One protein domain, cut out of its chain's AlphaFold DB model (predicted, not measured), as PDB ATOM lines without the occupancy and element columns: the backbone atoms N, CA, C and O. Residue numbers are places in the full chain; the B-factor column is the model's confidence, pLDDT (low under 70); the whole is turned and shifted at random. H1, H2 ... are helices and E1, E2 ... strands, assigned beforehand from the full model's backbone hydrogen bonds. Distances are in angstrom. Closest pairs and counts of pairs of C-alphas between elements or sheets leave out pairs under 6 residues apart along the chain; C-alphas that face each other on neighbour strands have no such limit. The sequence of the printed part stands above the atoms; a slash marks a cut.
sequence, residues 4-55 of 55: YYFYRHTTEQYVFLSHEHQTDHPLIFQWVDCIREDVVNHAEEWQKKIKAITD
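AT A GLANCE: This is residues 4 to 55 of the 55 residues of the protein "Magnesium transporter" of Acinetobacter ursingii (UniProt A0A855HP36). A small sheet of three strands makes one part of a long, loose rod, and a helical arm makes the other. From the edge strand E3 the backbone runs out away from the sheet to the short helix H1, turns, and folds back as the longer helix H2, which only grazes the sheet with residues 50 to 54. The printed part has 52 residues, with three named strands and two named helices in the order E1, E2, E3, H1, H2; the sheet runs E2, E1, E3 and is antiparallel throughout. The class is mixed, helices and strands, with 16 residues in the helices and 15 in the strands. The whole is loose, with a radius of gyration of the C-alphas of 14.0 A, and its C-alphas span 45 by 20 by 14 A.

HOW THE PARTS SIT: In the sheet, E1, residues 4 to 8, is the inner strand, and E2, residues 15 to 18, and E3, residues 27 to 32, are the edge strands. E1 and E3 are antiparallel, with 166 degrees between their directions. The C-alphas of Tyr 5 and Gln 30 face each other at 4.8 A. Across this pair N 4 and O 31 are 2.8 A apart and N 6 and O 29 are 2.9 A apart, both within hydrogen-bond range. E1 and E2 form a hairpin and are antiparallel at 146 degrees. The C-alphas of Arg 8 and Val 15 face each other at 4.6 A. Within hydrogen-bond range across this pair are, among others, N 5 and O 18 at 2.8 A and N 16 and O 7 at 3.0 A. E2 and E3 are apart. H1, residues 36 to 39, is not on the sheet, and it is apart from E1 and from E2. H2, residues 43 to 54, is only just on the sheet, with 5 pairs of C-alphas within 10 A, and it only grazes it, with its residues 50 to 54. The closest C-alphas of E3 and H2 are those of Val 32 and Ile 50, 7.9 A apart. H1 and H2 are close but not clearly touching; their closest C-alphas, those of Val 39 and Trp 46, are 6.0 A apart. In H2 every O i to N i+4 pair is within hydrogen-bond range; H1 is too short for such a pair, and its one O i to N i+3 pair is within range.

IN THESE COORDINATES: E1 begins with C-alpha 4 at (94.912, 92.574, 95.322) and measures 13.4 A from Tyr 4 to Arg 8. E2 goes from Val 15 to Ser 18. E3, the longest strand, measures 14.1 A from Leu 27 to Val 32, where C-alpha 32 is at (94.700, 89.883, 101.002). H1 goes from Arg 36 to Val 39. H2, the longest helix, measures 16.4 A from Ala 43 to Thr 54 and ends with C-alpha 54 at (97.535, 97.904, 105.682).

THE WHOLE: The outline is a rod, and the two C-alphas farthest apart, those of Thr 11 and Asn 41, are 45.0 A from each other. Of the element centres, that of E3 is nearest to the mean of the C-alphas, at 4.1 A, and that of H1 is farthest from it, at 17.2 A. Residues 40 to 45, of which 43 to 45 belong to H2, stand free. The links from E3 to H1 and from H1 to H2 are tight, and those from E1 to E2 and from E2 to E3 are short; no link is long. The first and last printed C-alphas, those of Tyr 4 and Asp 55, are 15.4 A apart, and Asp 55 is the chain's last residue. The printed part has no cut. The mean pLDDT of the printed part is 91.9, and no printed residue is under 70.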
ATOM      1  N   TYR A   4      95.750  92.179  96.436       95.12
ATOM      2  CA  TYR A   4      94.912  92.574  95.322       95.12
ATOM      3  C   TYR A   4      94.311  93.943  95.628       95.12
ATOM      4  O   TYR A   4      93.573  94.105  96.602       95.12
ATOM      5  N   TYR A   5      94.611  94.928  94.793       95.44
ATOM      6  CA  TYR A   5      94.131  96.294  94.942       95.44
ATOM      7  C   TYR A   5      93.028  96.578  93.926       95.44
ATOM      8  O   TYR A   5      93.225  96.429  92.720       95.44
ATOM      9  N   PHE A   6      91.869  97.007  94.413       95.62
ATOM     10  CA  PHE A   6      90.735  97.389  93.583       95.62
ATOM     11  C   PHE A   6      90.651  98.904  93.502       95.62
ATOM     12  O   PHE A   6      90.457  99.579  94.515       95.62
ATOM     13  N   TYR A   7      90.747  99.431  92.291       96.12
ATOM     14  CA  TYR A   7      90.762 100.862  92.024       96.12
ATOM     15  C   TYR A   7      89.545 101.281  91.217       96.12
ATOM     16  O   TYR A   7      89.093 100.553  90.329       96.12
ATOM     17  N   ARG A   8      89.038 102.487  91.487       93.19
ATOM     18  CA  ARG A   8      88.109 103.146  90.567       93.19
ATOM     19  C   ARG A   8      88.917 103.844  89.484       93.19
ATOM     20  O   ARG A   8      89.778 104.658  89.814       93.19
ATOM     21  N   HIS A   9      88.622 103.593  88.213       92.31
ATOM     22  CA  HIS A   9      89.225 104.406  87.162       92.31
ATOM     23  C   HIS A   9      88.765 105.868  87.310       92.31
ATOM     24  O   HIS A   9      87.614 106.143  87.654       92.31
ATOM     25  N   THR A  10      89.682 106.821  87.133       84.44
ATOM     26  CA  THR A  10      89.429 108.244  87.438       84.44
ATOM     27  C   THR A  10      88.596 108.925  86.363       84.44
ATOM     28  O   THR A  10      87.806 109.813  86.671       84.44
ATOM     29  N   THR A  11      88.750 108.495  85.111       87.44
ATOM     30  CA  THR A  11      88.065 109.080  83.950       87.44
ATOM     31  C   THR A  11      86.942 108.203  83.407       87.44
ATOM     32  O   THR A  11      86.043 108.708  82.740       87.44
ATOM     33  N   GLU A  12      86.946 106.905  83.716       87.44
ATOM     34  CA  GLU A  12      85.981 105.939  83.187       87.44
ATOM     35  C   GLU A  12      85.216 105.270  84.330       87.44
ATOM     36  O   GLU A  12      85.723 105.113  85.439       87.44
ATOM     37  N   GLN A  13      83.967 104.878  84.090       86.88
ATOM     38  CA  GLN A  13      83.094 104.340  85.137       86.88
ATOM     39  C   GLN A  13      83.262 102.826  85.316       86.88
ATOM     40  O   GLN A  13      82.288 102.079  85.255       86.88
ATOM     41  N   TYR A  14      84.491 102.368  85.560       92.19
ATOM     42  CA  TYR A  14      84.767 100.970  85.891       92.19
ATOM     43  C   TYR A  14      85.702 100.821  87.094       92.19
ATOM     44  O   TYR A  14      86.385 101.757  87.521       92.19
ATOM     45  N   VAL A  15      85.695  99.612  87.653       94.12
ATOM     46  CA  VAL A  15      86.621  99.164  88.694       94.12
ATOM     47  C   VAL A  15      87.578  98.165  88.071       94.12
ATOM     48  O   VAL A  15      87.152  97.316  87.287       94.12
ATOM     49  N   PHE A  16      88.854  98.252  88.420       94.44
ATOM     50  CA  PHE A  16      89.857  97.304  87.957       94.44
ATOM     51  C   PHE A  16      90.733  96.806  89.096       94.44
ATOM     52  O   PHE A  16      90.824  97.422  90.158       94.44
ATOM     53  N   LEU A  17      91.354  95.658  88.840       95.06
ATOM     54  CA  LEU A  17      92.255  94.979  89.751       95.06
ATOM     55  C   LEU A  17      93.708  95.260  89.357       95.06
ATOM     56  O   LEU A  17      94.060  95.169  88.181       95.06
ATOM     57  N   SER A  18      94.549  95.524  90.349       93.94
ATOM     58  CA  SER A  18      96.001  95.611  90.215       93.94
ATOM     59  C   SER A  18      96.679  94.794  91.315       93.94
ATOM     60  O   SER A  18      96.172  94.711  92.432       93.94
ATOM     61  N   HIS A  19      97.830  94.199  91.002       92.06
ATOM     62  CA  HIS A  19      98.705  93.571  92.003       92.06
ATOM     63  C   HIS A  19      99.726  94.561  92.577       92.06
ATOM     64  O   HIS A  19     100.306  94.320  93.630       92.06
ATOM     65  N   GLU A  20      99.928  95.688  91.896       91.75
ATOM     66  CA  GLU A  20     100.797  96.771  92.340       91.75
ATOM     67  C   GLU A  20      99.961  97.942  92.853       91.75
ATOM     68  O   GLU A  20      98.867  98.215  92.341       91.75
ATOM     69  N   HIS A  21     100.488  98.644  93.855       89.12
ATOM     70  CA  HIS A  21      99.831  99.814  94.412       89.12
ATOM     71  C   HIS A  21      99.889 100.985  93.417       89.12
ATOM     72  O   HIS A  21     100.968 101.438  93.046       89.12
ATOM     73  N   GLN A  22      98.725 101.494  93.017       89.62
ATOM     74  CA  GLN A  22      98.567 102.646  92.128       89.62
ATOM     75  C   GLN A  22      98.241 103.901  92.941       89.62
ATOM     76  O   GLN A  22      97.330 103.894  93.769       89.62
ATOM     77  N   THR A  23      98.963 104.992  92.692       87.50
ATOM     78  CA  THR A  23      98.716 106.301  93.327       87.50
ATOM     79  C   THR A  23      97.748 107.174  92.539       87.50
ATOM     80  O   THR A  23      97.145 108.088  93.096       87.50
ATOM     81  N   ASP A  24      97.584 106.880  91.251       91.69
ATOM     82  CA  ASP A  24      96.876 107.752  90.308       91.69
ATOM     83  C   ASP A  24      95.364 107.497  90.289       91.69
ATOM     84  O   ASP A  24      94.594 108.247  89.684       91.69
ATOM     85  N   HIS A  25      94.925 106.443  90.977       90.69
ATOM     86  CA  HIS A  25      93.534 106.034  91.052       90.69
ATOM     87  C   HIS A  25      93.080 105.887  92.509       90.69
ATOM     88  O   HIS A  25      93.830 105.369  93.337       90.69
ATOM     89  N   PRO A  26      91.839 106.287  92.845       92.00
ATOM     90  CA  PRO A  26      91.281 106.061  94.170       92.00
ATOM     91  C   PRO A  26      91.206 104.566  94.490       92.00
ATOM     92  O   PRO A  26      90.497 103.815  93.809       92.00
ATOM     93  N   LEU A  27      91.920 104.146  95.537       93.31
ATOM     94  CA  LEU A  27      91.803 102.801  96.093       93.31
ATOM     95  C   LEU A  27      90.415 102.646  96.719       93.31
ATOM     96  O   LEU A  27      90.022 103.427  97.582       93.31
ATOM     97  N   ILE A  28      89.673 101.636  96.279       94.00
ATOM     98  CA  ILE A  28      88.363 101.294  96.841       94.00
ATOM     99  C   ILE A  28      88.531 100.260  97.949       94.00
ATOM    100  O   ILE A  28      87.936 100.381  99.018       94.00
ATOM    101  N   PHE A  29      89.292  99.205  97.663       92.81
ATOM    102  CA  PHE A  29      89.395  98.040  98.530       92.81
ATOM    103  C   PHE A  29      90.724  97.320  98.315       92.81
ATOM    104  O   PHE A  29      91.198  97.202  97.185       92.81
ATOM    105  N   GLN A  30      91.290  96.802  99.399       92.88
ATOM    106  CA  GLN A  30      92.458  95.932  99.379       92.88
ATOM    107  C   GLN A  30      92.030  94.549  99.861       92.88
ATOM    108  O   GLN A  30      91.458  94.405 100.941       92.88
ATOM    109  N   TRP A  31      92.314  93.528  99.059       93.75
ATOM    110  CA  TRP A  31      92.074  92.140  99.413       93.75
ATOM    111  C   TRP A  31      93.402  91.419  99.591       93.75
ATOM    112  O   TRP A  31      94.294  91.516  98.752       93.75
ATOM    113  N   VAL A  32      93.525  90.690 100.693       92.94
ATOM    114  CA  VAL A  32      94.700  89.883 101.002       92.94
ATOM    115  C   VAL A  32      94.242  88.440 101.123       92.94
ATOM    116  O   VAL A  32      93.373  88.132 101.945       92.94
ATOM    117  N   ASP A  33      94.787  87.563 100.282       92.69
ATOM    118  CA  ASP A  33      94.461  86.140 100.358       92.69
ATOM    119  C   ASP A  33      95.146  85.477 101.562       92.69
ATOM    120  O   ASP A  33      96.177  85.934 102.054       92.69
ATOM    121  N   CYS A  34      94.572  84.387 102.058       92.38
ATOM    122  CA  CYS A  34      95.241  83.515 103.016       92.38
ATOM    123  C   CYS A  34      94.722  82.085 102.876       92.38
ATOM    124  O   CYS A  34      93.571  81.858 102.487       92.38
ATOM    125  N   ILE A  35      95.579  81.122 103.196       93.69
ATOM    126  CA  ILE A  35      95.193  79.719 103.333       93.69
ATOM    127  C   ILE A  35      95.011  79.370 104.807       93.69
ATOM    128  O   ILE A  35      95.451  80.086 105.702       93.69
ATOM    129  N   ARG A  36      94.362  78.235 105.084       93.31
ATOM    130  CA  ARG A  36      94.096  77.783 106.459       93.31
ATOM    131  C   ARG A  36      95.365  77.752 107.320       93.31
ATOM    132  O   ARG A  36      95.310  78.142 108.483       93.31
ATOM    133  N   GLU A  37      96.471  77.285 106.750       92.88
ATOM    134  CA  GLU A  37      97.766  77.150 107.428       92.88
ATOM    135  C   GLU A  37      98.367  78.499 107.835       92.88
ATOM    136  O   GLU A  37      99.075  78.563 108.834       92.88
ATOM    137  N   ASP A  38      98.018  79.588 107.142       90.69
ATOM    138  CA  ASP A  38      98.480  80.931 107.502       90.69
ATOM    139  C   ASP A  38      97.840  81.437 108.806       90.69
ATOM    140  O   ASP A  38      98.390  82.330 109.446       90.69
ATOM    141  N   VAL A  39      96.669  80.907 109.186       92.62
ATOM    142  CA  VAL A  39      95.819  81.465 110.254       92.62
ATOM    143  C   VAL A  39      95.665  80.510 111.435       92.62
ATOM    144  O   VAL A  39      95.731  80.926 112.595       92.62
ATOM    145  N   VAL A  40      95.425  79.224 111.176       95.31
ATOM    146  CA  VAL A  40      95.159  78.242 112.235       95.31
ATOM    147  C   VAL A  40      96.420  78.044 113.070       95.31
ATOM    148  O   VAL A  40      97.465  77.708 112.536       95.31
ATOM    149  N   ASN A  41      96.309  78.248 114.386       95.06
ATOM    150  CA  ASN A  41      97.416  78.263 115.357       95.06
ATOM    151  C   ASN A  41      98.447  79.400 115.183       95.06
ATOM    152  O   ASN A  41      99.316  79.543 116.035       95.06
ATOM    153  N   HIS A  42      98.308  80.246 114.156       94.19
ATOM    154  CA  HIS A  42      99.204  81.372 113.847       94.19
ATOM    155  C   HIS A  42      98.471  82.727 113.821       94.19
ATOM    156  O   HIS A  42      98.945  83.693 113.227       94.19
ATOM    157  N   ALA A  43      97.305  82.825 114.471       93.31
ATOM    158  CA  ALA A  43      96.411  83.979 114.358       93.31
ATOM    159  C   ALA A  43      97.079  85.322 114.715       93.31
ATOM    160  O   ALA A  43      96.873  86.312 114.015       93.31
ATOM    161  N   GLU A  44      97.909  85.365 115.761       95.88
ATOM    162  CA  GLU A  44      98.614  86.592 116.158       95.88
ATOM    163  C   GLU A  44      99.679  87.018 115.140       95.88
ATOM    164  O   GLU A  44      99.831  88.204 114.842       95.88
ATOM    165  N   GLU A  45     100.423  86.059 114.589       95.19
ATOM    166  CA  GLU A  45     101.432  86.321 113.561       95.19
ATOM    167  C   GLU A  45     100.772  86.789 112.265       95.19
ATOM    168  O   GLU A  45     101.234  87.746 111.641       95.19
ATOM    169  N   TRP A  46      99.658  86.159 111.892       93.94
ATOM    170  CA  TRP A  46      98.849  86.566 110.751       93.94
ATOM    171  C   TRP A  46      98.322  87.995 110.916       93.94
ATOM    172  O   TRP A  46      98.516  88.817 110.024       93.94
ATOM    173  N   GLN A  47      97.755  88.342 112.076       93.31
ATOM    174  CA  GLN A  47      97.280  89.707 112.342       93.31
ATOM    175  C   GLN A  47      98.400  90.748 112.235       93.31
ATOM    176  O   GLN A  47      98.188  91.813 111.657       93.31
ATOM    177  N   LYS A  48      99.607  90.446 112.737       95.12
ATOM    178  CA  LYS A  48     100.777  91.332 112.589       95.12
ATOM    179  C   LYS A  48     101.152  91.540 111.121       95.12
ATOM    180  O   LYS A  48     101.440  92.668 110.732       95.12
ATOM    181  N   LYS A  49     101.120  90.477 110.308       92.94
ATOM    182  CA  LYS A  49     101.386  90.558 108.863       92.94
ATOM    183  C   LYS A  49     100.333  91.398 108.142       92.94
ATOM    184  O   LYS A  49     100.708  92.252 107.350       92.94
ATOM    185  N   ILE A  50      99.046  91.196 108.437       93.19
ATOM    186  CA  ILE A  50      97.963  92.004 107.855       93.19
ATOM    187  C   ILE A  50      98.130  93.473 108.231       93.19
ATOM    188  O   ILE A  50      98.111  94.316 107.343       93.19
ATOM    189  N   LYS A  51      98.386  93.775 109.508       93.00
ATOM    190  CA  LYS A  51      98.612  95.151 109.957       93.00
ATOM    191  C   LYS A  51      99.778  95.815 109.215       93.00
ATOM    192  O   LYS A  51      99.623  96.923 108.734       93.00
ATOM    193  N   ALA A  52     100.903  95.116 109.058       91.19
ATOM    194  CA  ALA A  52     102.062  95.632 108.325       91.19
ATOM    195  C   ALA A  52     101.812  95.857 106.819       91.19
ATOM    196  O   ALA A  52     102.597  96.543 106.176       91.19
ATOM    197  N   ILE A  53     100.768  95.246 106.250       87.38
ATOM    198  CA  ILE A  53     100.366  95.407 104.845       87.38
ATOM    199  C   ILE A  53      99.358  96.555 104.667       87.38
ATOM    200  O   ILE A  53      99.236  97.088 103.563       87.38
ATOM    201  N   THR A  54      98.602  96.889 105.715       79.56
ATOM    202  CA  THR A  54      97.535  97.904 105.682       79.56
ATOM    203  C   THR A  54      97.912  99.242 106.331       79.56
ATOM    204  O   THR A  54      97.164 100.199 106.145       79.56
ATOM    205  N   ASP A  55      99.000  99.293 107.111       72.62
ATOM    206  CA  ASP A  55      99.607 100.519 107.673       72.62
ATOM    207  C   ASP A  55     100.536 101.201 106.650       72.62
ATOM    208  O   ASP A  55     100.529 102.453 106.600       72.62
TER     209      ASP A  55